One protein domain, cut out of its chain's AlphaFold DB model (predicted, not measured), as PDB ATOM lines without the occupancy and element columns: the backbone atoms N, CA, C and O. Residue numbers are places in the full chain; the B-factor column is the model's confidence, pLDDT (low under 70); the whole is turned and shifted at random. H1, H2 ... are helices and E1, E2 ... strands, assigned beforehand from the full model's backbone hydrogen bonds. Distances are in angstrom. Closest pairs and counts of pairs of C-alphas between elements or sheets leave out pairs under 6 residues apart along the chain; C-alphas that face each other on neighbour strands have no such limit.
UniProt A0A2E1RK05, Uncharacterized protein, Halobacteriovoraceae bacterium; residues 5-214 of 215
ATOM      1  N   ASP A   5     353.823 321.806 398.172       69.75
ATOM      2  CA  ASP A   5     354.360 322.589 399.281       69.75
ATOM      3  C   ASP A   5     355.885 322.534 399.372       69.75
ATOM      4  O   ASP A   5     356.547 323.535 399.667       69.75
ATOM      5  N   LEU A   6     356.485 321.370 399.110       77.25
ATOM      6  CA  LEU A   6     357.929 321.178 399.231       77.25
ATOM      7  C   LEU A   6     358.678 321.904 398.104       77.25
ATOM      8  O   LEU A   6     359.720 322.523 398.345       77.25
ATOM      9  N   ILE A   7     358.112 321.913 396.893       79.00
ATOM     10  CA  ILE A   7     358.633 322.694 395.760       79.00
ATOM     11  C   ILE A   7     358.520 324.196 396.050       79.00
ATOM     12  O   ILE A   7     359.468 324.948 395.800       79.00
ATOM     13  N   GLN A   8     357.385 324.644 396.595       72.06
ATOM     14  CA  GLN A   8     357.167 326.050 396.933       72.06
ATOM     15  C   GLN A   8     358.144 326.527 398.013       72.06
ATOM     16  O   GLN A   8     358.788 327.563 397.841       72.06
ATOM     17  N   ARG A   9     358.367 325.733 399.066       78.12
ATOM     18  CA  ARG A   9     359.353 326.039 400.117       78.12
ATOM     19  C   ARG A   9     360.779 326.151 399.579       78.12
ATOM     20  O   ARG A   9     361.523 327.036 400.009       78.12
ATOM     21  N   PHE A  10     361.165 325.302 398.624       80.62
ATOM     22  CA  PHE A  10     362.491 325.376 398.004       80.62
ATOM     23  C   PHE A  10     362.671 326.659 397.177       80.62
ATOM     24  O   PHE A  10     363.686 327.345 397.315       80.62
ATOM     25  N   LYS A  11     361.664 327.039 396.377       79.44
ATOM     26  CA  LYS A  11     361.667 328.309 395.624       79.44
ATOM     27  C   LYS A  11     361.762 329.518 396.558       79.44
ATOM     28  O   LYS A  11     362.616 330.380 396.349       79.44
ATOM     29  N   VAL A  12     360.940 329.550 397.612       77.00
ATOM     30  CA  VAL A  12     360.956 330.614 398.630       77.00
ATOM     31  C   VAL A  12     362.334 330.711 399.288       77.00
ATOM     32  O   VAL A  12     362.877 331.807 399.403       77.00
ATOM     33  N   SER A  13     362.952 329.576 399.627       78.44
ATOM     34  CA  SER A  13     364.293 329.538 400.230       78.44
ATOM     35  C   SER A  13     365.375 330.108 399.306       78.44
ATOM     36  O   SER A  13     366.220 330.885 399.750       78.44
ATOM     37  N   GLY A  14     365.342 329.783 398.008       81.81
ATOM     38  CA  GLY A  14     366.284 330.335 397.028       81.81
ATOM     39  C   GLY A  14     366.140 331.852 396.852       81.81
ATOM     40  O   GLY A  14     367.132 332.584 396.876       81.81
ATOM     41  N   ILE A  15     364.902 332.345 396.745       82.38
ATOM     42  CA  ILE A  15     364.611 333.787 396.661       82.38
ATOM     43  C   ILE A  15     365.054 334.499 397.942       82.38
ATOM     44  O   ILE A  15     365.632 335.586 397.882       82.38
ATOM     45  N   PHE A  16     364.831 333.880 399.099       83.19
ATOM     46  CA  PHE A  16     365.224 334.413 400.396       83.19
ATOM     47  C   PHE A  16     366.741 334.618 400.516       83.19
ATOM     48  O   PHE A  16     367.178 335.683 400.950       83.19
ATOM     49  N   LEU A  17     367.558 333.664 400.054       85.94
ATOM     50  CA  LEU A  17     369.021 333.806 400.049       85.94
ATOM     51  C   LEU A  17     369.490 334.995 399.198       85.94
ATOM     52  O   LEU A  17     370.331 335.785 399.634       85.94
ATOM     53  N   LEU A  18     368.910 335.167 398.006       85.88
ATOM     54  CA  LEU A  18     369.210 336.316 397.145       85.88
ATOM     55  C   LEU A  18     368.798 337.639 397.793       85.88
ATOM     56  O   LEU A  18     369.473 338.655 397.627       85.88
ATOM     57  N   GLN A  19     367.696 337.640 398.539       88.19
ATOM     58  CA  GLN A  19     367.266 338.811 399.287       88.19
ATOM     59  C   GLN A  19     368.211 339.136 400.450       88.19
ATOM     60  O   GLN A  19     368.593 340.296 400.588       88.19
ATOM     61  N   ILE A  20     368.675 338.140 401.213       89.50
ATOM     62  CA  ILE A  20     369.683 338.350 402.266       89.50
ATOM     63  C   ILE A  20     370.938 339.005 401.693       89.50
ATOM     64  O   ILE A  20     371.436 339.962 402.281       89.50
ATOM     65  N   TYR A  21     371.432 338.532 400.545       90.62
ATOM     66  CA  TYR A  21     372.602 339.130 399.900       90.62
ATOM     67  C   TYR A  21     372.395 340.628 399.613       90.62
ATOM     68  O   TYR A  21     373.225 341.443 400.014       90.62
ATOM     69  N   LYS A  22     371.262 340.995 398.991       91.44
ATOM     70  CA  LYS A  22     370.915 342.394 398.671       91.44
ATOM     71  C   LYS A  22     370.829 343.270 399.920       91.44
ATOM     72  O   LYS A  22     371.298 344.405 399.917       91.44
ATOM     73  N   ILE A  23     370.215 342.754 400.984       94.56
ATOM     74  CA  ILE A  23     370.077 343.490 402.239       94.56
ATOM     75  C   ILE A  23     371.423 343.631 402.942       94.56
ATOM     76  O   ILE A  23     371.730 344.709 403.439       94.56
ATOM     77  N   CYS A  24     372.249 342.587 402.957       94.38
ATOM     78  CA  CYS A  24     373.565 342.625 403.584       94.38
ATOM     79  C   CYS A  24     374.441 343.720 402.957       94.38
ATOM     80  O   CYS A  24     374.941 344.591 403.668       94.38
ATOM     81  N   THR A  25     374.547 343.747 401.624       94.00
ATOM     82  CA  THR A  25     375.346 344.760 400.913       94.00
ATOM     83  C   THR A  25     374.758 346.166 401.021       94.00
ATOM     84  O   THR A  25     375.504 347.141 401.091       94.00
ATOM     85  N   GLY A  26     373.430 346.292 401.079       94.69
ATOM     86  CA  GLY A  26     372.757 347.587 401.161       94.69
ATOM     87  C   GLY A  26     372.541 348.152 402.561       94.69
ATOM     88  O   GLY A  26     372.216 349.332 402.660       94.69
ATOM     89  N   THR A  27     372.737 347.370 403.626       96.12
ATOM     90  CA  THR A  27     372.659 347.838 405.025       96.12
ATOM     91  C   THR A  27     374.034 348.025 405.654       96.12
ATOM     92  O   THR A  27     374.230 349.017 406.351       96.12
ATOM     93  N   LEU A  28     375.000 347.147 405.356       96.38
ATOM     94  CA  LEU A  28     376.399 347.240 405.800       96.38
ATOM     95  C   LEU A  28     377.246 348.078 404.829       96.38
ATOM     96  O   LEU A  28     378.316 347.680 404.366       96.38
ATOM     97  N   GLN A  29     376.732 349.257 404.504       95.12
ATOM     98  CA  GLN A  29     377.288 350.175 403.519       95.12
ATOM     99  C   GLN A  29     378.683 350.692 403.901       95.12
ATOM    100  O   GLN A  29     379.530 350.781 403.021       95.12
ATOM    101  N   THR A  30     378.972 350.942 405.185       94.75
ATOM    102  CA  THR A  30     380.322 351.333 405.649       94.75
ATOM    103  C   THR A  30     381.376 350.274 405.350       94.75
ATOM    104  O   THR A  30     382.558 350.580 405.294       94.75
ATOM    105  N   LEU A  31     380.966 349.010 405.208       94.31
ATOM    106  CA  LEU A  31     381.872 347.901 404.948       94.31
ATOM    107  C   LEU A  31     382.022 347.649 403.445       94.31
ATOM    108  O   LEU A  31     383.144 347.508 402.968       94.31
ATOM    109  N   PHE A  32     380.907 347.592 402.710       94.00
ATOM    110  CA  PHE A  32     380.883 347.138 401.314       94.00
ATOM    111  C   PHE A  32     381.028 348.242 400.266       94.00
ATOM    112  O   PHE A  32     381.293 347.930 399.104       94.00
ATOM    113  N   ILE A  33     380.839 349.511 400.628       93.88
ATOM    114  CA  ILE A  33     381.068 350.616 399.696       93.88
ATOM    115  C   ILE A  33     382.575 350.889 399.622       93.88
ATOM    116  O   ILE A  33     383.228 350.968 400.663       93.88
ATOM    117  N   PRO A  34     383.151 351.028 398.414       92.06
ATOM    118  CA  PRO A  34     384.566 351.335 398.278       92.06
ATOM    119  C   PRO A  34     384.841 352.764 398.758       92.06
ATOM    120  O   PRO A  34     384.318 353.722 398.188       92.06
ATOM    121  N   GLN A  35     385.668 352.884 399.791       91.31
ATOM    122  CA  GLN A  35     386.097 354.139 400.418       91.31
ATOM    123  C   GLN A  35     387.550 354.456 400.047       91.31
ATOM    124  O   GLN A  35     388.289 353.558 399.622       91.31
ATOM    125  N   SER A  36     387.962 355.717 400.183       90.38
ATOM    126  CA  SER A  36     389.352 356.133 399.979       90.38
ATOM    127  C   SER A  36     390.195 355.936 401.241       90.38
ATOM    128  O   SER A  36     389.831 356.349 402.336       90.38
ATOM    129  N   CYS A  37     391.357 355.310 401.070       88.62
ATOM    130  CA  CYS A  37     392.384 355.170 402.093       88.62
ATOM    131  C   CYS A  37     393.690 355.774 401.575       88.62
ATOM    132  O   CYS A  37     394.198 355.351 400.533       88.62
ATOM    133  N   GLU A  38     394.261 356.703 402.337       86.69
ATOM    134  CA  GLU A  38     395.595 357.244 402.082       86.69
ATOM    135  C   GLU A  38     396.669 356.242 402.510       86.69
ATOM    136  O   GLU A  38     396.658 355.735 403.636       86.69
ATOM    137  N   VAL A  39     397.620 355.954 401.618       84.69
ATOM    138  CA  VAL A  39     398.775 355.104 401.917       84.69
ATOM    139  C   VAL A  39     400.063 355.772 401.483       84.69
ATOM    140  O   VAL A  39     400.170 356.303 400.383       84.69
ATOM    141  N   ILE A  40     401.060 355.715 402.363       83.19
ATOM    142  CA  ILE A  40     402.393 356.252 402.108       83.19
ATOM    143  C   ILE A  40     403.220 355.166 401.418       83.19
ATOM    144  O   ILE A  40     403.557 354.151 402.029       83.19
ATOM    145  N   ILE A  41     403.558 355.384 400.150       83.75
ATOM    146  CA  ILE A  41     404.465 354.537 399.369       83.75
ATOM    147  C   ILE A  41     405.610 355.426 398.885       83.75
ATOM    148  O   ILE A  41     405.380 356.418 398.200       83.75
ATOM    149  N   ASN A  42     406.854 355.090 399.244       81.06
ATOM    150  CA  ASN A  42     408.064 355.806 398.809       81.06
ATOM    151  C   ASN A  42     408.023 357.337 399.035       81.06
ATOM    152  O   ASN A  42     408.386 358.102 398.148       81.06
ATOM    153  N   ASN A  43     407.588 357.787 400.221       82.00
ATOM    154  CA  ASN A  43     407.401 359.208 400.583       82.00
ATOM    155  C   ASN A  43     406.345 359.972 399.755       82.00
ATOM    156  O   ASN A  43     406.267 361.197 399.844       82.00
ATOM    157  N   SER A  44     405.504 359.259 399.006       81.94
ATOM    158  CA  SER A  44     404.339 359.785 398.289       81.94
ATOM    159  C   SER A  44     403.052 359.250 398.919       81.94
ATOM    160  O   SER A  44     402.950 358.057 399.211       81.94
ATOM    161  N   THR A  45     402.072 360.128 399.137       84.88
ATOM    162  CA  THR A  45     400.721 359.739 399.563       84.88
ATOM    163  C   THR A  45     399.906 359.364 398.331       84.88
ATOM    164  O   THR A  45     399.650 360.211 397.477       84.88
ATOM    165  N   GLU A  46     399.494 358.103 398.238       85.38
ATOM    166  CA  GLU A  46     398.588 357.622 397.199       85.38
ATOM    167  C   GLU A  46     397.219 357.285 397.796       85.38
ATOM    168  O   GLU A  46     397.119 356.645 398.846       85.38
ATOM    169  N   ASN A  47     396.158 357.690 397.095       85.94
ATOM    170  CA  ASN A  47     394.788 357.304 397.411       85.94
ATOM    171  C   ASN A  47     394.465 355.975 396.738       85.94
ATOM    172  O   ASN A  47     394.520 355.860 395.512       85.94
ATOM    173  N   ARG A  48     394.100 354.978 397.542       88.94
ATOM    174  CA  ARG A  48     393.655 353.667 397.063       88.94
ATOM    175  C   ARG A  48     392.315 353.288 397.675       88.94
ATOM    176  O   ARG A  48     391.920 353.827 398.708       88.94
ATOM    177  N   ILE A  49     391.641 352.314 397.071       89.69
ATOM    178  CA  ILE A  49     390.422 351.739 397.643       89.69
ATOM    179  C   ILE A  49     390.794 350.981 398.919       89.69
ATOM    180  O   ILE A  49     391.701 350.142 398.912       89.69
ATOM    181  N   CYS A  50     390.090 351.269 400.007       90.00
ATOM    182  CA  CYS A  50     390.234 350.547 401.261       90.00
ATOM    183  C   CYS A  50     389.842 349.069 401.110       90.00
ATOM    184  O   CYS A  50     388.858 348.721 400.454       90.00
ATOM    185  N   THR A  51     390.580 348.174 401.766       91.62
ATOM    186  CA  THR A  51     390.127 346.787 401.937       91.62
ATOM    187  C   THR A  51     388.979 346.718 402.950       91.62
ATOM    188  O   THR A  51     388.823 347.604 403.790       91.62
ATOM    189  N   LEU A  52     388.201 345.626 402.940       91.94
ATOM    190  CA  LEU A  52     387.129 345.414 403.928       91.94
ATOM    191  C   LEU A  52     387.644 345.486 405.375       91.94
ATOM    192  O   LEU A  52     386.963 346.003 406.256       91.94
ATOM    193  N   GLU A  53     388.858 344.989 405.625       92.75
ATOM    194  CA  GLU A  53     389.485 345.064 406.944       92.75
ATOM    195  C   GLU A  53     389.823 346.508 407.335       92.75
ATOM    196  O   GLU A  53     389.633 346.883 408.491       92.75
ATOM    197  N   GLN A  54     390.276 347.329 406.384       92.12
ATOM    198  CA  GLN A  54     390.539 348.749 406.624       92.12
ATOM    199  C   GLN A  54     389.240 349.509 406.921       92.12
ATOM    200  O   GLN A  54     389.192 350.226 407.917       92.12
ATOM    201  N   ASN A  55     388.169 349.261 406.159       92.56
ATOM    202  CA  ASN A  55     386.842 349.820 406.439       92.56
ATOM    203  C   ASN A  55     386.335 349.399 407.827       92.56
ATOM    204  O   ASN A  55     385.806 350.213 408.577       92.56
ATOM    205  N   TYR A  56     386.516 348.133 408.212       92.50
ATOM    206  CA  TYR A  56     386.099 347.630 409.525       92.50
ATOM    207  C   TYR A  56     386.896 348.256 410.682       92.50
ATOM    208  O   TYR A  56     386.346 348.521 411.751       92.50
ATOM    209  N   LYS A  57     388.203 348.468 410.488       92.62
ATOM    210  CA  LYS A  57     389.121 348.986 411.515       92.62
ATOM    211  C   LYS A  57     389.278 350.509 411.498       92.62
ATOM    212  O   LYS A  57     390.091 351.018 412.269       92.62
ATOM    213  N   ASN A  58     388.529 351.228 410.662       89.25
ATOM    214  CA  ASN A  58     388.573 352.686 410.609       89.25
ATOM    215  C   ASN A  58     388.225 353.265 411.999       89.25
ATOM    216  O   ASN A  58     387.190 352.953 412.597       89.25
ATOM    217  N   SER A  59     389.164 354.041 412.548       88.94
ATOM    218  CA  SER A  59     389.109 354.582 413.907       88.94
ATOM    219  C   SER A  59     388.325 355.888 414.006       88.94
ATOM    220  O   SER A  59     388.115 356.366 415.126       88.94
ATOM    221  N   ASP A  60     387.869 356.444 412.879       92.00
ATOM    222  CA  ASP A  60     387.048 357.645 412.873       92.00
ATOM    223  C   ASP A  60     385.754 357.438 413.677       92.00
ATOM    224  O   ASP A  60     385.054 356.421 413.587       92.00
ATOM    225  N   LEU A  61     385.434 358.432 414.510       93.81
ATOM    226  CA  LEU A  61     384.309 358.354 415.434       93.81
ATOM    227  C   LEU A  61     382.970 358.320 414.688       93.81
ATOM    228  O   LEU A  61     382.037 357.648 415.143       93.81
ATOM    229  N   TYR A  62     382.851 359.058 413.583       94.62
ATOM    230  CA  TYR A  62     381.633 359.098 412.783       94.62
ATOM    231  C   TYR A  62     381.456 357.793 412.004       94.62
ATOM    232  O   TYR A  62     380.365 357.212 412.039       94.62
ATOM    233  N   HIS A  63     382.527 357.281 411.395       94.38
ATOM    234  CA  HIS A  63     382.524 355.990 410.710       94.38
ATOM    235  C   HIS A  63     382.131 354.853 411.655       94.38
ATOM    236  O   HIS A  63     381.190 354.111 411.378       94.38
ATOM    237  N   LYS A  64     382.746 354.778 412.841       95.31
ATOM    238  CA  LYS A  64     382.434 353.745 413.840       95.31
ATOM    239  C   LYS A  64     380.980 353.807 414.322       95.31
ATOM    240  O   LYS A  64     380.322 352.774 414.439       95.31
ATOM    241  N   LYS A  65     380.444 355.007 414.583       96.06
ATOM    242  CA  LYS A  65     379.022 355.187 414.942       96.06
ATOM    243  C   LYS A  65     378.091 354.746 413.815       96.06
ATOM    244  O   LYS A  65     377.111 354.052 414.076       96.06
ATOM    245  N   THR A  66     378.414 355.112 412.578       96.50
ATOM    246  CA  THR A  66     377.624 354.729 411.403       96.50
ATOM    247  C   THR A  66     377.659 353.223 411.182       96.50
ATOM    248  O   THR A  66     376.625 352.619 410.921       96.50
ATOM    249  N   MET A  67     378.805 352.583 411.404       95.94
ATOM    250  CA  MET A  67     378.944 351.135 411.333       95.94
ATOM    251  C   MET A  67     378.082 350.406 412.380       95.94
ATOM    252  O   MET A  67     377.429 349.413 412.057       95.94
ATOM    253  N   TYR A  68     378.002 350.904 413.619       96.44
ATOM    254  CA  TYR A  68     377.056 350.353 414.600       96.44
ATOM    255  C   TYR A  68     375.601 350.509 414.142       96.44
ATOM    256  O   TYR A  68     374.800 349.592 414.326       96.44
ATOM    257  N   TRP A  69     375.260 351.632 413.504       97.75
ATOM    258  CA  TRP A  69     373.928 351.848 412.938       97.75
ATOM    259  C   TRP A  69     373.632 350.920 411.746       97.75
ATOM    260  O   TRP A  69     372.524 350.390 411.643       97.75
ATOM    261  N   ASN A  70     374.624 350.654 410.892       97.50
ATOM    262  CA  ASN A  70     374.566 349.660 409.816       97.50
ATOM    263  C   ASN A  70     374.245 348.267 410.370       97.50
ATOM    264  O   ASN A  70     373.306 347.619 409.905       97.50
ATOM    265  N   ILE A  71     374.970 347.826 411.404       97.12
ATOM    266  CA  ILE A  71     374.734 346.528 412.054       97.12
ATOM    267  C   ILE A  71     373.332 346.481 412.671       97.12
ATOM    268  O   ILE A  71     372.601 345.519 412.446       97.12
ATOM    269  N   LEU A  72     372.924 347.528 413.392       97.12
ATOM    270  CA  LEU A  72     371.587 347.620 413.981       97.12
ATOM    271  C   LEU A  72     370.490 347.525 412.910       97.12
ATOM    272  O   LEU A  72     369.520 346.783 413.068       97.12
ATOM    273  N   THR A  73     370.661 348.236 411.798       97.44
ATOM    274  CA  THR A  73     369.732 348.206 410.665       97.44
ATOM    275  C   THR A  73     369.660 346.808 410.050       97.44
ATOM    276  O   THR A  73     368.564 346.302 409.812       97.44
ATOM    277  N   MET A  74     370.800 346.135 409.867       96.12
ATOM    278  CA  MET A  74     370.852 344.747 409.398       96.12
ATOM    279  C   MET A  74     370.107 343.795 410.348       96.12
ATOM    280  O   MET A  74     369.315 342.965 409.903       96.12
ATOM    281  N   THR A  75     370.282 343.939 411.664       95.62
ATOM    282  CA  THR A  75     369.539 343.147 412.657       95.62
ATOM    283  C   THR A  75     368.027 343.376 412.561       95.62
ATOM    284  O   THR A  75     367.258 342.415 412.636       95.62
ATOM    285  N   MET A  76     367.585 344.614 412.327       95.56
ATOM    286  CA  MET A  76     366.163 344.923 412.115       95.56
ATOM    287  C   MET A  76     365.610 344.262 410.851       95.56
ATOM    288  O   MET A  76     364.493 343.745 410.873       95.56
ATOM    289  N   PHE A  77     366.396 344.200 409.772       95.12
ATOM    290  CA  PHE A  77     366.023 343.443 408.577       95.12
ATOM    291  C   PHE A  77     365.905 341.940 408.838       95.12
ATOM    292  O   PHE A  77     364.972 341.316 408.337       95.12
ATOM    293  N   ILE A  78     366.797 341.356 409.643       92.50
ATOM    294  CA  ILE A  78     366.691 339.945 410.037       92.50
ATOM    295  C   ILE A  78     365.390 339.711 410.819       92.50
ATOM    296  O   ILE A  78     364.639 338.794 410.492       92.50
ATOM    297  N   GLY A  79     365.077 340.557 411.805       92.75
ATOM    298  CA  GLY A  79     363.830 340.456 412.575       92.75
ATOM    299  C   GLY A  79     362.578 340.594 411.702       92.75
ATOM    300  O   GLY A  79     361.646 339.797 411.808       92.75
ATOM    301  N   TYR A  80     362.594 341.558 410.783       92.31
ATOM    302  CA  TYR A  80     361.582 341.723 409.743       92.31
ATOM    303  C   TYR A  80     361.402 340.450 408.900       92.31
ATOM    304  O   TYR A  80     360.273 339.988 408.728       92.31
ATOM    305  N   TYR A  81     362.493 339.834 408.443       91.25
ATOM    306  CA  TYR A  81     362.431 338.605 407.659       91.25
ATOM    307  C   TYR A  81     361.889 337.404 408.426       91.25
ATOM    308  O   TYR A  81     361.158 336.602 407.853       91.25
ATOM    309  N   LEU A  82     362.181 337.285 409.721       91.19
ATOM    310  CA  LEU A  82     361.594 336.225 410.543       91.19
ATOM    311  C   LEU A  82     360.068 336.363 410.640       91.19
ATOM    312  O   LEU A  82     359.354 335.362 410.582       91.19
ATOM    313  N   ILE A  83     359.559 337.594 410.754       92.31
ATOM    314  CA  ILE A  83     358.114 337.863 410.759       92.31
ATOM    315  C   ILE A  83     357.509 337.581 409.380       92.31
ATOM    316  O   ILE A  83     356.452 336.956 409.303       92.31
ATOM    317  N   GLU A  84     358.190 337.982 408.304       90.88
ATOM    318  CA  GLU A  84     357.776 337.702 406.925       90.88
ATOM    319  C   GLU A  84     357.668 336.191 406.662       90.88
ATOM    320  O   GLU A  84     356.625 335.722 406.209       90.88
ATOM    321  N   LEU A  85     358.683 335.408 407.043       87.44
ATOM    322  CA  LEU A  85     358.678 333.947 406.911       87.44
ATOM    323  C   LEU A  85     357.606 333.284 407.779       87.44
ATOM    324  O   LEU A  85     356.962 332.332 407.343       87.44
ATOM    325  N   LYS A  86     357.383 333.782 409.002       89.50
ATOM    326  CA  LYS A  86     356.314 333.276 409.873       89.50
ATOM    327  C   LYS A  86     354.936 333.511 409.253       89.50
ATOM    328  O   LYS A  86     354.095 332.616 409.321       89.50
ATOM    329  N   ARG A  87     354.715 334.690 408.663       89.56
ATOM    330  CA  ARG A  87     353.480 335.030 407.946       89.56
ATOM    331  C   ARG A  87     353.301 334.125 406.729       89.56
ATOM    332  O   ARG A  87     352.242 333.533 406.593       89.56
ATOM    333  N   GLU A  88     354.338 333.952 405.915       86.44
ATOM    334  CA  GLU A  88     354.277 333.107 404.716       86.44
ATOM    335  C   GLU A  88     354.002 331.634 405.056       86.44
ATOM    336  O   GLU A  88     353.141 331.005 404.453       86.44
ATOM    337  N   ASN A  89     354.678 331.085 406.070       85.44
ATOM    338  CA  ASN A  89     354.468 329.703 406.503       85.44
ATOM    339  C   ASN A  89     353.059 329.476 407.072       85.44
ATOM    340  O   ASN A  89     352.511 328.384 406.950       85.44
ATOM    341  N   TRP A  90     352.471 330.494 407.706       87.81
ATOM    342  CA  TRP A  90     351.071 330.441 408.119       87.81
ATOM    343  C   TRP A  90     350.142 330.456 406.902       87.81
ATOM    344  O   TRP A  90     349.242 329.626 406.845       87.81
ATOM    345  N   SER A  91     350.393 331.323 405.912       85.06
ATOM    346  CA  SER A  91     349.585 331.379 404.688       85.06
ATOM    347  C   SER A  91     349.580 330.044 403.958       85.06
ATOM    348  O   SER A  91     348.508 329.520 403.713       85.06
ATOM    349  N   ILE A  92     350.754 329.453 403.709       80.81
ATOM    350  CA  ILE A  92     350.883 328.161 403.009       80.81
ATOM    351  C   ILE A  92     350.154 327.039 403.760       80.81
ATOM    352  O   ILE A  92     349.603 326.140 403.149       80.81
ATOM    353  N   LYS A  93     350.146 327.071 405.097       81.81
ATOM    354  CA  LYS A  93     349.532 326.006 405.899       81.81
ATOM    355  C   LYS A  93     347.999 326.029 405.884       81.81
ATOM    356  O   LYS A  93     347.381 324.999 406.133       81.81
ATOM    357  N   PHE A  94     347.395 327.206 405.741       80.75
ATOM    358  CA  PHE A  94     345.955 327.383 405.953       80.75
ATOM    359  C   PHE A  94     345.211 327.875 404.719       80.75
ATOM    360  O   PHE A  94     343.985 327.763 404.670       80.75
ATOM    361  N   LEU A  95     345.925 328.429 403.747       83.81
ATOM    362  CA  LEU A  95     345.366 329.046 402.562       83.81
ATOM    363  C   LEU A  95     346.031 328.484 401.306       83.81
ATOM    364  O   LEU A  95     347.222 328.184 401.302       83.81
ATOM    365  N   ASP A  96     345.264 328.444 400.225       78.19
ATOM    366  CA  ASP A  96     345.719 328.024 398.901       78.19
ATOM    367  C   ASP A  96     345.345 329.098 397.856       78.19
ATOM    368  O   ASP A  96     344.592 330.048 398.130       78.19
ATOM    369  N   ILE A  97     345.941 328.995 396.672       78.31
ATOM    370  CA  ILE A  97     345.763 329.913 395.546       78.31
ATOM    371  C   ILE A  97     344.936 329.210 394.466       78.31
ATOM    372  O   ILE A  97     345.371 328.237 393.855       78.31
ATOM    373  N   ASP A  98     343.763 329.761 394.179       74.88
ATOM    374  CA  ASP A  98     342.828 329.283 393.163       74.88
ATOM    375  C   ASP A  98     342.675 330.329 392.048       74.88
ATOM    376  O   ASP A  98     341.998 331.340 392.218       74.88
ATOM    377  N   ASN A  99     343.296 330.104 390.887       77.00
ATOM    378  CA  ASN A  99     343.271 331.072 389.780       77.00
ATOM    379  C   ASN A  99     341.869 331.304 389.183       77.00
ATOM    380  O   ASN A  99     341.677 332.279 388.459       77.00
ATOM    381  N   ASP A 100     340.889 330.448 389.491       78.31
ATOM    382  CA  ASP A 100     339.514 330.591 389.007       78.31
ATOM    383  C   ASP A 100     338.673 331.535 389.890       78.31
ATOM    384  O   ASP A 100     337.515 331.830 389.574       78.31
ATOM    385  N   LYS A 101     339.237 332.036 391.002       74.12
ATOM    386  CA  LYS A 101     338.552 332.921 391.952       74.12
ATOM    387  C   LYS A 101     339.192 334.305 392.051       74.12
ATOM    388  O   LYS A 101     340.409 334.442 391.964       74.12
ATOM    389  N   PRO A 102     338.384 335.352 392.303       72.81
ATOM    390  CA  PRO A 102     338.906 336.703 392.458       72.81
ATOM    391  C   PRO A 102     339.782 336.824 393.713       72.81
ATOM    392  O   PRO A 102     339.456 336.264 394.760       72.81
ATOM    393  N   ASP A 103     340.830 337.648 393.647       66.19
ATOM    394  CA  ASP A 103     341.772 337.904 394.756       66.19
ATOM    395  C   ASP A 103     341.097 338.367 396.059       66.19
ATOM    396  O   ASP A 103     341.611 338.158 397.155       66.19
ATOM    397  N   ASN A 104     339.931 339.012 395.955       71.12
ATOM    398  CA  ASN A 104     339.163 339.495 397.107       71.12
ATOM    399  C   ASN A 104     338.319 338.395 397.778       71.12
ATOM    400  O   ASN A 104     337.706 338.652 398.813       71.12
ATOM    401  N   GLY A 105     338.263 337.191 397.200       69.94
ATOM    402  CA  GLY A 105     337.404 336.100 397.666       69.94
ATOM    403  C   GLY A 105     337.748 335.597 399.068       69.94
ATOM    404  O   GLY A 105     336.861 335.104 399.767       69.94
ATOM    405  N   LEU A 106     338.995 335.791 399.523       77.69
ATOM    406  CA  LEU A 106     339.434 335.336 400.844       77.69
ATOM    407  C   LEU A 106     338.587 335.929 401.973       77.69
ATOM    408  O   LEU A 106     338.220 335.219 402.907       77.69
ATOM    409  N   LYS A 107     338.242 337.218 401.870       77.50
ATOM    410  CA  LYS A 107     337.544 337.957 402.926       77.50
ATOM    411  C   LYS A 107     336.176 337.356 403.251       77.50
ATOM    412  O   LYS A 107     335.799 337.251 404.413       77.50
ATOM    413  N   GLU A 108     335.433 336.913 402.240       76.94
ATOM    414  CA  GLU A 108     334.097 336.329 402.428       76.94
ATOM    415  C   GLU A 108     334.139 334.938 403.078       76.94
ATOM    416  O   GLU A 108     333.177 334.509 403.725       76.94
ATOM    417  N   ILE A 109     335.252 334.226 402.899       78.50
ATOM    418  CA  ILE A 109     335.455 332.874 403.417       78.50
ATOM    419  C   ILE A 109     336.011 332.943 404.841       78.50
ATOM    420  O   ILE A 109     335.496 332.269 405.731       78.50
ATOM    421  N   ILE A 110     337.016 333.790 405.075       78.12
ATOM    422  CA  ILE A 110     337.756 333.835 406.337       78.12
ATOM    423  C   ILE A 110     336.926 334.383 407.502       78.12
ATOM    424  O   ILE A 110     337.057 333.896 408.620       78.12
ATOM    425  N   VAL A 111     335.975 335.289 407.238       78.81
ATOM    426  CA  VAL A 111     335.049 335.831 408.255       78.81
ATOM    427  C   VAL A 111     334.177 334.738 408.894       78.81
ATOM    428  O   VAL A 111     333.723 334.882 410.032       78.81
ATOM    429  N   LYS A 112     333.952 333.618 408.193       82.44
ATOM    430  CA  LYS A 112     333.222 332.464 408.743       82.44
ATOM    431  C   LYS A 112     334.052 331.708 409.786       82.44
ATOM    432  O   LYS A 112     333.483 331.115 410.695       82.44
ATOM    433  N   GLU A 113     335.377 331.808 409.709       82.56
ATOM    434  CA  GLU A 113     336.351 331.144 410.574       82.56
ATOM    435  C   GLU A 113     337.064 332.165 411.477       82.56
ATOM    436  O   GLU A 113     338.242 332.480 411.303       82.56
ATOM    437  N   LYS A 114     336.355 332.674 412.499       84.06
ATOM    438  CA  LYS A 114     336.833 333.760 413.391       84.06
ATOM    439  C   LYS A 114     338.233 333.544 413.979       84.06
ATOM    440  O   LYS A 114     338.944 334.507 414.260       84.06
ATOM    441  N   LYS A 115     338.627 332.287 414.214       85.81
ATOM    442  CA  LYS A 115     339.957 331.949 414.741       85.81
ATOM    443  C   LYS A 115     341.061 332.232 413.719       85.81
ATOM    444  O   LYS A 115     342.128 332.697 414.109       85.81
ATOM    445  N   LEU A 116     340.812 331.945 412.442       84.50
ATOM    446  CA  LEU A 116     341.770 332.164 411.361       84.50
ATOM    447  C   LEU A 116     341.870 333.656 411.021       84.50
ATOM    448  O   LEU A 116     342.975 334.174 410.887       84.50
ATOM    449  N   ASP A 117     340.729 334.342 410.998       85.06
ATOM    450  CA  ASP A 117     340.611 335.788 410.778       85.06
ATOM    451  C   ASP A 117     341.423 336.602 411.805       85.06
ATOM    452  O   ASP A 117     342.338 337.348 411.454       85.06
ATOM    453  N   SER A 118     341.213 336.347 413.104       86.75
ATOM    454  CA  SER A 118     341.950 337.044 414.169       86.75
ATOM    455  C   SER A 118     343.464 336.788 414.134       86.75
ATOM    456  O   SER A 118     344.245 337.641 414.570       86.75
ATOM    457  N   GLU A 119     343.894 335.608 413.688       88.38
ATOM    458  CA  GLU A 119     345.311 335.270 413.554       88.38
ATOM    459  C   GLU A 119     345.941 335.965 412.340       88.38
ATOM    460  O   GLU A 119     347.042 336.515 412.460       88.38
ATOM    461  N   MET A 120     345.223 336.016 411.213       87.88
ATOM    462  CA  MET A 120     345.628 336.750 410.014       87.88
ATOM    463  C   MET A 120     345.849 338.233 410.324       87.88
ATOM    464  O   MET A 120     346.925 338.768 410.044       87.88
ATOM    465  N   ASP A 121     344.880 338.878 410.976       88.44
ATOM    466  CA  ASP A 121     344.952 340.294 411.347       88.44
ATOM    467  C   ASP A 121     346.153 340.591 412.243       88.44
ATOM    468  O   ASP A 121     346.886 341.569 412.047       88.44
ATOM    469  N   ARG A 122     346.407 339.711 413.218       90.81
ATOM    470  CA  ARG A 122     347.562 339.835 414.109       90.81
ATOM    471  C   ARG A 122     348.871 339.761 413.327       90.81
ATOM    472  O   ARG A 122     349.751 340.592 413.558       90.81
ATOM    473  N   LEU A 123     349.004 338.799 412.414       91.75
ATOM    474  CA  LEU A 123     350.201 338.632 411.583       91.75
ATOM    475  C   LEU A 123     350.408 339.825 410.643       91.75
ATOM    476  O   LEU A 123     351.518 340.358 410.580       91.75
ATOM    477  N   ASN A 124     349.350 340.291 409.977       91.25
ATOM    478  CA  ASN A 124     349.396 341.435 409.068       91.25
ATOM    479  C   ASN A 124     349.768 342.733 409.794       91.25
ATOM    480  O   ASN A 124     350.612 343.495 409.314       91.25
ATOM    481  N   ARG A 125     349.218 342.967 410.991       90.19
ATOM    482  CA  ARG A 125     349.541 344.154 411.794       90.19
ATOM    483  C   ARG A 125     350.981 344.143 412.304       90.19
ATOM    484  O   ARG A 125     351.650 345.174 412.269       90.19
ATOM    485  N   TRP A 126     351.468 342.986 412.761       93.31
ATOM    486  CA  TRP A 126     352.872 342.818 413.149       93.31
ATOM    487  C   TRP A 126     353.806 343.065 411.965       93.31
ATOM    488  O   TRP A 126     354.740 343.853 412.084       93.31
ATOM    489  N   TYR A 127     353.507 342.459 410.816       93.81
ATOM    490  CA  TYR A 127     354.264 342.651 409.585       93.81
ATOM    491  C   TYR A 127     354.336 344.130 409.183       93.81
ATOM    492  O   TYR A 127     355.430 344.659 408.987       93.81
ATOM    493  N   TYR A 128     353.198 344.832 409.156       93.44
ATOM    494  CA  TYR A 128     353.139 346.259 408.837       93.44
ATOM    495  C   TYR A 128     353.996 347.114 409.775       93.44
ATOM    496  O   TYR A 128     354.822 347.905 409.311       93.44
ATOM    497  N   ASN A 129     353.848 346.935 411.091       93.69
ATOM    498  CA  ASN A 129     354.599 347.714 412.073       93.69
ATOM    499  C   ASN A 129     356.110 347.483 411.944       93.69
ATOM    500  O   ASN A 129     356.885 348.440 411.983       93.69
ATOM    501  N   THR A 130     356.537 346.233 411.752       95.00
ATOM    502  CA  THR A 130     357.959 345.922 411.593       95.00
ATOM    503  C   THR A 130     358.519 346.473 410.283       95.00
ATOM    504  O   THR A 130     359.605 347.042 410.302       95.00
ATOM    505  N   VAL A 131     357.784 346.392 409.167       94.88
ATOM    506  CA  VAL A 131     358.208 346.995 407.889       94.88
ATOM    507  C   VAL A 131     358.399 348.507 408.036       94.88
ATOM    508  O   VAL A 131     359.433 349.031 407.626       94.88
ATOM    509  N   MET A 132     357.449 349.207 408.662       94.69
ATOM    510  CA  MET A 132     357.538 350.660 408.872       94.69
ATOM    511  C   MET A 132     358.718 351.051 409.773       94.69
ATOM    512  O   MET A 132     359.436 352.014 409.490       94.69
ATOM    513  N   MET A 133     358.951 350.283 410.838       96.06
ATOM    514  CA  MET A 133     360.085 350.483 411.737       96.06
ATOM    515  C   MET A 133     361.422 350.257 411.013       96.06
ATOM    516  O   MET A 133     362.306 351.112 411.079       96.06
ATOM    517  N   THR A 134     361.560 349.160 410.264       96.69
ATOM    518  CA  THR A 134     362.775 348.849 409.493       96.69
ATOM    519  C   THR A 134     363.027 349.883 408.397       96.69
ATOM    520  O   THR A 134     364.166 350.312 408.225       96.69
ATOM    521  N   ALA A 135     361.984 350.356 407.707       96.88
ATOM    522  CA  ALA A 135     362.107 351.423 406.715       96.88
ATOM    523  C   ALA A 135     362.636 352.728 407.334       96.88
ATOM    524  O   ALA A 135     363.510 353.374 406.759       96.88
ATOM    525  N   SER A 136     362.163 353.080 408.532       96.56
ATOM    526  CA  SER A 136     362.618 354.275 409.255       96.56
ATOM    527  C   SER A 136     364.087 354.160 409.682       96.56
ATOM    528  O   SER A 136     364.870 355.089 409.487       96.56
ATOM    529  N   MET A 137     364.487 352.996 410.205       97.06
ATOM    530  CA  MET A 137     365.883 352.711 410.567       97.06
ATOM    531  C   MET A 137     366.808 352.761 409.350       97.06
ATOM    532  O   MET A 137     367.890 353.350 409.414       97.06
ATOM    533  N   TYR A 138     366.356 352.187 408.233       97.75
ATOM    534  CA  TYR A 138     367.092 352.185 406.977       97.75
ATOM    535  C   TYR A 138     367.259 353.589 406.396       97.75
ATOM    536  O   TYR A 138     368.342 353.938 405.943       97.75
ATOM    537  N   PHE A 139     366.228 354.429 406.473       97.38
ATOM    538  CA  PHE A 139     366.325 355.816 406.031       97.38
ATOM    539  C   PHE A 139     367.431 356.579 406.775       97.38
ATOM    540  O   PHE A 139     368.271 357.223 406.147       97.38
ATOM    541  N   ILE A 140     367.499 356.438 408.105       97.31
ATOM    542  CA  ILE A 140     368.578 357.030 408.910       97.31
ATOM    543  C   ILE A 140     369.935 356.427 408.519       97.31
ATOM    544  O   ILE A 140     370.912 357.158 408.389       97.31
ATOM    545  N   ASN A 141     369.990 355.114 408.267       97.12
ATOM    546  CA  ASN A 141     371.203 354.429 407.821       97.12
ATOM    547  C   ASN A 141     371.773 355.044 406.540       97.12
ATOM    548  O   ASN A 141     372.954 355.379 406.484       97.12
ATOM    549  N   THR A 142     370.918 355.249 405.540       96.62
ATOM    550  CA  THR A 142     371.298 355.873 404.273       96.62
ATOM    551  C   THR A 142     371.759 357.315 404.476       96.62
ATOM    552  O   THR A 142     372.780 357.697 403.912       96.62
ATOM    553  N   LEU A 143     371.073 358.112 405.305       96.25
ATOM    554  CA  LEU A 143     371.485 359.495 405.587       96.25
ATOM    555  C   LEU A 143     372.863 359.576 406.249       96.25
ATOM    556  O   LEU A 143     373.676 360.417 405.866       96.25
ATOM    557  N   LEU A 144     373.146 358.692 407.211       95.81
ATOM    558  CA  LEU A 144     374.463 358.639 407.843       95.81
ATOM    559  C   LEU A 144     375.556 358.304 406.818       95.81
ATOM    560  O   LEU A 144     376.625 358.920 406.842       95.81
ATOM    561  N   MET A 145     375.255 357.393 405.887       95.62
ATOM    562  CA  MET A 145     376.162 357.004 404.810       95.62
ATOM    563  C   MET A 145     376.421 358.096 403.782       95.62
ATOM    564  O   MET A 145     377.532 358.151 403.265       95.62
ATOM    565  N   VAL A 146     375.456 358.979 403.499       95.00
ATOM    566  CA  VAL A 146     375.666 360.095 402.558       95.00
ATOM    567  C   VAL A 146     376.883 360.924 402.965       95.00
ATOM    568  O   VAL A 146     377.699 361.258 402.112       95.00
ATOM    569  N   LYS A 147     377.047 361.203 404.264       92.69
ATOM    570  CA  LYS A 147     378.206 361.954 404.753       92.69
ATOM    571  C   LYS A 147     379.524 361.205 404.509       92.69
ATOM    572  O   LYS A 147     380.439 361.792 403.953       92.69
ATOM    573  N   ILE A 148     379.592 359.914 404.845       91.81
ATOM    574  CA  ILE A 148     380.790 359.083 404.601       91.81
ATOM    575  C   ILE A 148     381.133 359.028 403.112       91.81
ATOM    576  O   ILE A 148     382.290 359.146 402.744       91.81
ATOM    577  N   VAL A 149     380.134 358.879 402.242       92.94
ATOM    578  CA  VAL A 149     380.345 358.817 400.789       92.94
ATOM    579  C   VAL A 149     380.912 360.127 400.233       92.94
ATOM    580  O   VAL A 149     381.651 360.087 399.254       92.94
ATOM    581  N   ILE A 150     380.561 361.271 400.829       89.94
ATOM    582  CA  ILE A 150     381.103 362.584 400.452       89.94
ATOM    583  C   ILE A 150     382.524 362.757 401.000       89.94
ATOM    584  O   ILE A 150     383.410 363.157 400.247       89.94
ATOM    585  N   ASP A 151     382.736 362.447 402.282       86.25
ATOM    586  CA  ASP A 151     384.008 362.671 402.978       86.25
ATOM    587  C   ASP A 151     385.105 361.697 402.496       86.25
ATOM    588  O   ASP A 151     386.249 362.095 402.292       86.25
ATOM    589  N   GLU A 152     384.751 360.433 402.252       84.19
ATOM    590  CA  GLU A 152     385.660 359.342 401.862       84.19
ATOM    591  C   GLU A 152     385.471 358.936 400.387       84.19
ATOM    592  O   GLU A 152     385.601 357.766 399.998       84.19
ATOM    593  N   TYR A 153     385.119 359.907 399.539       87.69
ATOM    594  CA  TYR A 153     384.940 359.688 398.108       87.69
ATOM    595  C   TYR A 153     386.255 359.235 397.457       87.69
ATOM    596  O   TYR A 153     387.244 359.969 397.441       87.69
ATOM    597  N   HIS A 154     386.254 358.041 396.856       83.75
ATOM    598  CA  HIS A 154     387.403 357.536 396.100       83.75
ATOM    599  C   HIS A 154     387.239 357.742 394.590       83.75
ATOM    600  O   HIS A 154     388.126 358.266 393.920       83.75
ATOM    601  N   SER A 155     386.119 357.288 394.021       86.69
ATOM    602  CA  SER A 155     385.871 357.361 392.577       86.69
ATOM    603  C   SER A 155     384.381 357.275 392.241       86.69
ATOM    604  O   SER A 155     383.534 357.071 393.112       86.69
ATOM    605  N   SER A 156     384.046 357.362 390.948       86.81
ATOM    606  CA  SER A 156     382.674 357.168 390.457       86.81
ATOM    607  C   SER A 156     382.081 355.811 390.859       86.81
ATOM    608  O   SER A 156     380.861 355.687 390.980       86.81
ATOM    609  N   THR A 157     382.931 354.816 391.137       88.81
ATOM    610  CA  THR A 157     382.545 353.509 391.679       88.81
ATOM    611  C   THR A 157     381.941 353.616 393.081       88.81
ATOM    612  O   THR A 157     380.967 352.930 393.370       88.81
ATOM    613  N   THR A 158     382.445 354.501 393.948       91.94
ATOM    614  CA  THR A 158     381.880 354.740 395.291       91.94
ATOM    615  C   THR A 158     380.424 355.184 395.193       91.94
ATOM    616  O   THR A 158     379.544 354.603 395.830       91.94
ATOM    617  N   MET A 159     380.156 356.167 394.329       91.50
ATOM    618  CA  MET A 159     378.813 356.711 394.136       91.50
ATOM    619  C   MET A 159     377.876 355.701 393.465       91.50
ATOM    620  O   MET A 159     376.744 355.514 393.909       91.50
ATOM    621  N   SER A 160     378.339 355.011 392.416       93.75
ATOM    622  CA  SER A 160     377.506 354.033 391.710       93.75
ATOM    623  C   SER A 160     377.165 352.825 392.588       93.75
ATOM    624  O   SER A 160     376.013 352.385 392.579       93.75
ATOM    625  N   CYS A 161     378.104 352.338 393.410       93.62
ATOM    626  CA  CYS A 161     377.849 351.295 394.406       93.62
ATOM    627  C   CYS A 161     376.861 351.763 395.478       93.62
ATOM    628  O   CYS A 161     375.898 351.050 395.760       93.62
ATOM    629  N   PHE A 162     377.049 352.966 396.033       95.38
ATOM    630  CA  PHE A 162     376.129 353.531 397.023       95.38
ATOM    631  C   PHE A 162     374.695 353.604 396.492       95.38
ATOM    632  O   PHE A 162     373.773 353.096 397.135       95.38
ATOM    633  N   ILE A 163     374.507 354.183 395.303       95.00
ATOM    634  CA  ILE A 163     373.189 354.326 394.674       95.00
ATOM    635  C   ILE A 163     372.585 352.949 394.394       95.00
ATOM    636  O   ILE A 163     371.435 352.702 394.754       95.00
ATOM    637  N   SER A 164     373.357 352.034 393.801       95.44
ATOM    638  CA  SER A 164     372.864 350.706 393.422       95.44
ATOM    639  C   SER A 164     372.432 349.891 394.638       95.44
ATOM    640  O   SER A 164     371.330 349.347 394.660       95.44
ATOM    641  N   PHE A 165     373.263 349.831 395.681       95.56
ATOM    642  CA  PHE A 165     372.938 349.087 396.897       95.56
ATOM    643  C   PHE A 165     371.770 349.717 397.656       95.56
ATOM    644  O   PHE A 165     370.897 348.995 398.138       95.56
ATOM    645  N   THR A 166     371.699 351.052 397.694       96.44
ATOM    646  CA  THR A 166     370.565 351.760 398.302       96.44
ATOM    647  C   THR A 166     369.262 351.460 397.569       96.44
ATOM    648  O   THR A 166     368.245 351.154 398.191       96.44
ATOM    649  N   LEU A 167     369.294 351.474 396.235       95.19
ATOM    650  CA  LEU A 167     368.129 351.201 395.403       95.19
ATOM    651  C   LEU A 167     367.619 349.766 395.572       95.19
ATOM    652  O   LEU A 167     366.410 349.561 395.666       95.19
ATOM    653  N   LEU A 168     368.515 348.778 395.665       93.12
ATOM    654  CA  LEU A 168     368.137 347.376 395.878       93.12
ATOM    655  C   LEU A 168     367.342 347.181 397.176       93.12
ATOM    656  O   LEU A 168     366.332 346.471 397.183       93.12
ATOM    657  N   VAL A 169     367.769 347.827 398.262       95.62
ATOM    658  CA  VAL A 169     367.061 347.766 399.547       95.62
ATOM    659  C   VAL A 169     365.773 348.584 399.504       95.62
ATOM    660  O   VAL A 169     364.738 348.111 399.973       95.62
ATOM    661  N   ALA A 170     365.801 349.770 398.890       94.69
ATOM    662  CA  ALA A 170     364.624 350.619 398.735       94.69
ATOM    663  C   ALA A 170     363.509 349.914 397.946       94.69
ATOM    664  O   ALA A 170     362.357 349.946 398.369       94.69
ATOM    665  N   MET A 171     363.843 349.214 396.857       92.06
ATOM    666  CA  MET A 171     362.889 348.402 396.093       92.06
ATOM    667  C   MET A 171     362.281 347.285 396.943       92.06
ATOM    668  O   MET A 171     361.068 347.079 396.910       92.06
ATOM    669  N   LYS A 172     363.096 346.578 397.740       91.75
ATOM    670  CA  LYS A 172     362.578 345.545 398.647       91.75
ATOM    671  C   LYS A 172     361.623 346.148 399.678       91.75
ATOM    672  O   LYS A 172     360.513 345.649 399.822       91.75
ATOM    673  N   LEU A 173     362.013 347.231 400.350       93.44
ATOM    674  CA  LEU A 173     361.150 347.913 401.317       93.44
ATOM    675  C   LEU A 173     359.864 348.436 400.673       93.44
ATOM    676  O   LEU A 173     358.800 348.303 401.270       93.44
ATOM    677  N   TYR A 174     359.940 348.997 399.465       92.25
ATOM    678  CA  TYR A 174     358.775 349.470 398.721       92.25
ATOM    679  C   TYR A 174     357.774 348.341 398.473       92.25
ATOM    680  O   TYR A 174     356.611 348.469 398.854       92.25
ATOM    681  N   ASN A 175     358.234 347.211 397.930       90.25
ATOM    682  CA  ASN A 175     357.372 346.055 397.682       90.25
ATOM    683  C   ASN A 175     356.734 345.547 398.983       90.25
ATOM    684  O   ASN A 175     355.524 345.337 399.040       90.25
ATOM    685  N   SER A 176     357.517 345.433 400.057       91.50
ATOM    686  CA  SER A 176     357.013 345.000 401.364       91.50
ATOM    687  C   SER A 176     356.014 345.981 401.976       91.50
ATOM    688  O   SER A 176     355.042 345.561 402.594       91.50
ATOM    689  N   MET A 177     356.203 347.291 401.785       90.81
ATOM    690  CA  MET A 177     355.252 348.312 402.230       90.81
ATOM    691  C   MET A 177     353.936 348.248 401.455       90.81
ATOM    692  O   MET A 177     352.879 348.417 402.061       90.81
ATOM    693  N   VAL A 178     353.988 348.006 400.142       90.00
ATOM    694  CA  VAL A 178     352.786 347.808 399.317       90.00
ATOM    695  C   VAL A 178     352.022 346.580 399.808       90.00
ATOM    696  O   VAL A 178     350.850 346.706 400.158       90.00
ATOM    697  N   VAL A 179     352.701 345.436 399.955       88.69
ATOM    698  CA  VAL A 179     352.106 344.195 400.479       88.69
ATOM    699  C   VAL A 179     351.523 344.401 401.877       88.69
ATOM    700  O   VAL A 179     350.392 343.996 402.138       88.69
ATOM    701  N   ALA A 180     352.247 345.069 402.779       88.81
ATOM    702  CA  ALA A 180     351.782 345.318 404.140       88.81
ATOM    703  C   ALA A 180     350.536 346.216 404.179       88.81
ATOM    704  O   ALA A 180     349.602 345.943 404.932       88.81
ATOM    705  N   ARG A 181     350.506 347.285 403.372       87.56
ATOM    706  CA  ARG A 181     349.364 348.209 403.300       87.56
ATOM    707  C   ARG A 181     348.136 347.542 402.707       87.56
ATOM    708  O   ARG A 181     347.055 347.693 403.267       87.56
ATOM    709  N   GLU A 182     348.301 346.803 401.616       85.94
ATOM    710  CA  GLU A 182     347.208 346.061 400.988       85.94
ATOM    711  C   GLU A 182     346.652 344.989 401.931       85.94
ATOM    712  O   GLU A 182     345.436 344.885 402.086       85.94
ATOM    713  N   SER A 183     347.529 344.268 402.640       84.75
ATOM    714  CA  SER A 183     347.110 343.206 403.561       84.75
ATOM    715  C   SER A 183     346.295 343.731 404.748       84.75
ATOM    716  O   SER A 183     345.343 343.085 405.163       84.75
ATOM    717  N   VAL A 184     346.644 344.908 405.286       84.56
ATOM    718  CA  VAL A 184     345.937 345.520 406.429       84.56
ATOM    719  C   VAL A 184     344.695 346.306 406.002       84.56
ATOM    720  O   VAL A 184     343.732 346.376 406.754       84.56
ATOM    721  N   LYS A 185     344.705 346.956 404.832       81.81
ATOM    722  CA  LYS A 185     343.590 347.817 404.402       81.81
ATOM    723  C   LYS A 185     342.442 347.025 403.780       81.81
ATOM    724  O   LYS A 185     341.288 347.425 403.920       81.81
ATOM    725  N   ASN A 186     342.768 345.957 403.059       77.38
ATOM    726  CA  ASN A 186     341.806 345.198 402.267       77.38
ATOM    727  C   ASN A 186     341.549 343.787 402.828       77.38
ATOM    728  O   ASN A 186     340.879 343.006 402.158       77.38
ATOM    729  N   ASP A 187     342.067 343.468 404.023       73.00
ATOM    730  CA  ASP A 187     342.017 342.142 404.669       73.00
ATOM    731  C   ASP A 187     342.442 341.012 403.719       73.00
ATOM    732  O   ASP A 187     341.794 339.972 403.594       73.00
ATOM    733  N   LYS A 188     343.531 341.260 402.983       76.75
ATOM    734  CA  LYS A 188     344.102 340.320 402.015       76.75
ATOM    735  C   LYS A 188     345.318 339.620 402.593       76.75
ATOM    736  O   LYS A 188     346.085 340.201 403.362       76.75
ATOM    737  N   MET A 189     345.564 338.403 402.126       78.94
ATOM    738  CA  MET A 189     346.822 337.712 402.370       78.94
ATOM    739  C   MET A 189     347.578 337.570 401.052       78.94
ATOM    740  O   MET A 189     347.311 336.675 400.261       78.94
ATOM    741  N   MET A 190     348.516 338.484 400.800       76.12
ATOM    742  CA  MET A 190     349.383 338.447 399.614       76.12
ATOM    743  C   MET A 190     350.723 337.783 399.941       76.12
ATOM    744  O   MET A 190     351.292 338.068 401.004       76.12
ATOM    745  N   SER A 191     351.245 336.936 399.052       73.19
ATOM    746  CA  SER A 191     352.594 336.374 399.221       73.19
ATOM    747  C   SER A 191     353.659 337.470 399.121       73.19
ATOM    748  O   SER A 191     353.576 338.363 398.279       73.19
ATOM    749  N   ALA A 192     354.683 337.393 399.976       63.81
ATOM    750  CA  ALA A 192     355.836 338.299 399.925       63.81
ATOM    751  C   ALA A 192     357.006 337.756 399.071       63.81
ATOM    752  O   ALA A 192     358.018 338.448 398.901       63.81
ATOM    753  N   TYR A 193     356.888 336.522 398.559       59.25
ATOM    754  CA  TYR A 193     357.972 335.789 397.890       59.25
ATOM    755  C   TYR A 193     357.632 335.267 396.488       59.25
ATOM    756  O   TYR A 193     358.559 334.948 395.742       59.25
ATOM    757  N   MET A 194     356.356 335.167 396.110       58.66
ATOM    758  CA  MET A 194     355.978 334.778 394.749       58.66
ATOM    759  C   MET A 194     356.233 335.925 393.755       58.66
ATOM    760  O   MET A 194     356.092 337.099 394.080       58.66
ATOM    761  N   SER A 195     356.690 335.568 392.549       45.22
ATOM    762  CA  SER A 195     357.142 336.497 391.496       45.22
ATOM    763  C   SER A 195     356.031 337.401 390.955       45.22
ATOM    764  O   SER A 195     356.304 338.470 390.415       45.22
ATOM    765  N   GLU A 196     354.791 336.955 391.103       47.53
ATOM    766  CA  GLU A 196     353.579 337.724 390.880       47.53
ATOM    767  C   GLU A 196     352.962 337.980 392.257       47.53
ATOM    768  O   GLU A 196     353.080 337.143 393.153       47.53
ATOM    769  N   ASN A 197     352.346 339.145 392.452       51.72
ATOM    770  CA  ASN A 197     351.633 339.496 393.682       51.72
ATOM    771  C   ASN A 197     350.366 338.635 393.817       51.72
ATOM    772  O   ASN A 197     349.254 339.144 393.704       51.72
ATOM    773  N   VAL A 198     350.526 337.327 394.000       58.72
ATOM    774  CA  VAL A 198     349.412 336.393 394.069       58.72
ATOM    775  C   VAL A 198     348.807 336.457 395.466       58.72
ATOM    776  O   VAL A 198     349.518 336.423 396.482       58.72
ATOM    777  N   SER A 199     347.487 336.611 395.512       64.75
ATOM    778  CA  SER A 199     346.722 336.594 396.750       64.75
ATOM    779  C   SER A 199     346.288 335.168 397.046       64.75
ATOM    780  O   SER A 199     345.713 334.498 396.193       64.75
ATOM    781  N   PHE A 200     346.505 334.725 398.278       74.06
ATOM    782  CA  PHE A 200     345.806 333.554 398.785       74.06
ATOM    783  C   PHE A 200     344.307 333.881 398.814       74.06
ATOM    784  O   PHE A 200     343.923 334.952 399.297       74.06
ATOM    785  N   ASN A 201     343.467 333.015 398.247       77.25
ATOM    786  CA  ASN A 201     342.048 333.319 398.013       77.25
ATOM    787  C   ASN A 201     341.085 332.189 398.408       77.25
ATOM    788  O   ASN A 201     339.872 332.411 398.437       77.25
ATOM    789  N   VAL A 202     341.601 331.014 398.773       76.62
ATOM    790  CA  VAL A 202     340.820 329.875 399.273       76.62
ATOM    791  C   VAL A 202     341.463 329.263 400.517       76.62
ATOM    792  O   VAL A 202     342.635 329.497 400.799       76.62
ATOM    793  N   LEU A 203     340.685 328.488 401.280       76.12
ATOM    794  CA  LEU A 203     341.221 327.671 402.369       76.12
ATOM    795  C   LEU A 203     341.947 326.455 401.800       76.12
ATOM    796  O   LEU A 203     341.478 325.852 400.831       76.12
ATOM    797  N   ASP A 204     343.043 326.086 402.448       78.38
ATOM    798  CA  ASP A 204     343.794 324.888 402.108       78.38
ATOM    799  C   ASP A 204     342.927 323.617 402.253       78.38
ATOM    800  O   ASP A 204     342.146 323.465 403.204       78.38
ATOM    801  N   LYS A 205     343.040 322.701 401.285       78.25
ATOM    802  CA  LYS A 205     342.194 321.495 401.207       78.25
ATOM    803  C   LYS A 205     342.477 320.520 402.345       78.25
ATOM    804  O   LYS A 205     341.534 319.908 402.862       78.25
ATOM    805  N   ASP A 206     343.733 320.402 402.763       76.75
ATOM    806  CA  ASP A 206     344.123 319.507 403.847       76.75
ATOM    807  C   ASP A 206     343.566 320.031 405.173       76.75
ATOM    808  O   ASP A 206     342.987 319.261 405.947       76.75
ATOM    809  N   TYR A 207     343.613 321.350 405.391       78.75
ATOM    810  CA  TYR A 207     342.976 321.986 406.546       78.75
ATOM    811  C   TYR A 207     341.462 321.720 406.614       78.75
ATOM    812  O   TYR A 207     340.955 321.300 407.661       78.75
ATOM    813  N   VAL A 208     340.736 321.912 405.506       78.19
ATOM    814  CA  VAL A 208     339.279 321.683 405.458       78.19
ATOM    815  C   VAL A 208     338.938 320.217 405.750       78.19
ATOM    816  O   VAL A 208     338.015 319.945 406.522       78.19
ATOM    817  N   SER A 209     339.704 319.272 405.195       74.31
ATOM    818  CA  SER A 209     339.489 317.837 405.413       74.31
ATOM    819  C   SER A 209     339.693 317.412 406.876       74.31
ATOM    820  O   SER A 209     338.935 316.594 407.396       74.31
ATOM    821  N   MET A 210     340.665 318.000 407.583       72.94
ATOM    822  CA  MET A 210     340.881 317.737 409.010       72.94
ATOM    823  C   MET A 210     339.766 318.312 409.883       72.94
ATOM    824  O   MET A 210     339.352 317.659 410.841       72.94
ATOM    825  N   ASN A 211     339.266 319.509 409.561       67.88
ATOM    826  CA  ASN A 211     338.215 320.160 410.344       67.88
ATOM    827  C   ASN A 211     336.863 319.433 410.200       67.88
ATOM    828  O   ASN A 211     336.115 319.324 411.161       67.88
ATOM    829  N   GLN A 212     336.574 318.850 409.031       64.69
ATOM    830  CA  GLN A 212     335.380 318.014 408.827       64.69
ATOM    831  C   GLN A 212     335.419 316.685 409.600       64.69
ATOM    832  O   GLN A 212     334.369 316.125 409.906       64.69
ATOM    833  N   ASN A 213     336.615 316.188 409.931       58.16
ATOM    834  CA  ASN A 213     336.808 314.934 410.664       58.16
ATOM    835  C   ASN A 213     336.840 315.106 412.198       58.16
ATOM    836  O   ASN A 213     336.881 314.103 412.909       58.16
ATOM    837  N   ASN A 214     336.805 316.342 412.712       51.09
ATOM    838  CA  ASN A 214     336.721 316.669 414.141       51.09
ATOM    839  C   ASN A 214     335.543 317.639 414.380       51.09
ATOM    840  O   ASN A 214     335.773 318.849 414.416       51.09
TER     841      ASN A 214
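What this domain is: This is residues 5 to 214 of the 215 residues of an uncharacterized protein of Halobacteriovoraceae bacterium (UniProt A0A2E1RK05). A long rod is made of three long helices side by side, H4, H6 and H7, their centres in a triangle with H6 touching both of the others, while H1 brings its last residues in to pack on H4 and H7. The narrow hairpin of E1 and E2 makes the tip of the rod at one end; H5 and the short H8 lie towards the other, where residues 209 to 214 stick out, and the long loop of residues 186 to 204 joins H7 to H8. The printed part has 210 residues, with eight named helices and two named strands in the order H1, H2, E1, E2, H3, H4, H5, H6, H7, H8; the sheet, E1 - E2, is antiparallel and the class is mostly helix. The whole is loose, with a radius of gyration of the C-alphas of 22.1 A and spans of 83 by 29 by 27 A.

Where its parts are: H1, residues 5 to 27, begins at C-alpha 5 (354.360, 322.589, 399.281) and is 31.7 A long. H2 is residues 29 to 32, 5.2 A. E1, residues 36 to 41, measures 15.2 A and E2, residues 44 to 49, 16.1 A. H3, residues 52 to 57, is 8.6 A long. H4, residues 61 to 94, runs 50.2 A. H5 is residues 105 to 110, 9.0 A. H6, residues 114 to 151, is the longest helix, 56.3 A, and ends at C-alpha 151 (384.008, 362.671, 402.978). H7, residues 156 to 185, runs 42.5 A. H8, residues 205 to 212, is 10.8 A long and ends at C-alpha 212 (335.380, 318.014, 408.827).

How they stand to each other: H6 touches H4 at a shallow tilt of 23 degrees, opposite ways, closest at the C-alphas of Met 76 and Thr 134, 5.8 A. H6 and H7 form a helical hairpin at 20 degrees, closest at Tyr 128 and Ala 180, C-alphas 5.0 A apart. H4 and H7 are apart. H1 touches H4 at a shallow tilt of 14 degrees, opposite ways, closest at the C-alphas of Thr 27 and Asn 70, 5.5 A. With residues 22 to 27 alone H1 touches H7 at a steep tilt of 47 degrees; the closest C-alphas, of Gly 26 and Phe 165, are 4.5 A apart. H2 touches H3, closest at the C-alphas of Leu 31 and Asn 55, 5.5 A. H3 and H4 are near each other. E1 and E2 are a hairpin, with N 39 and O 46 2.9 A apart, within hydrogen-bond range. H5 is close to H6 but not clearly touching, C-alphas of Ile 110 and Asp 117 5.6 A apart; H8 is likewise close to H4 but not clearly touching, C-alphas of Phe 94 and Tyr 207 6.2 A apart. Each O i to N i+4 pair is within hydrogen-bond range in H1, H3, H4, H7 and H8, against 1 of 2 in H5 and 32 of 34 in H6; H2 is too short for such a pair.

The domain as a whole: The C-alphas farthest apart, of Asn 43 and Asn 213, are 83.9 A apart. The printed part has no cut. The link from H7 to H8, residues 186 to 204, is long. The mean pLDDT of the printed part is 86.1; residues 5, 103, 105, 192 to 199 and 211 to 214 are under 70.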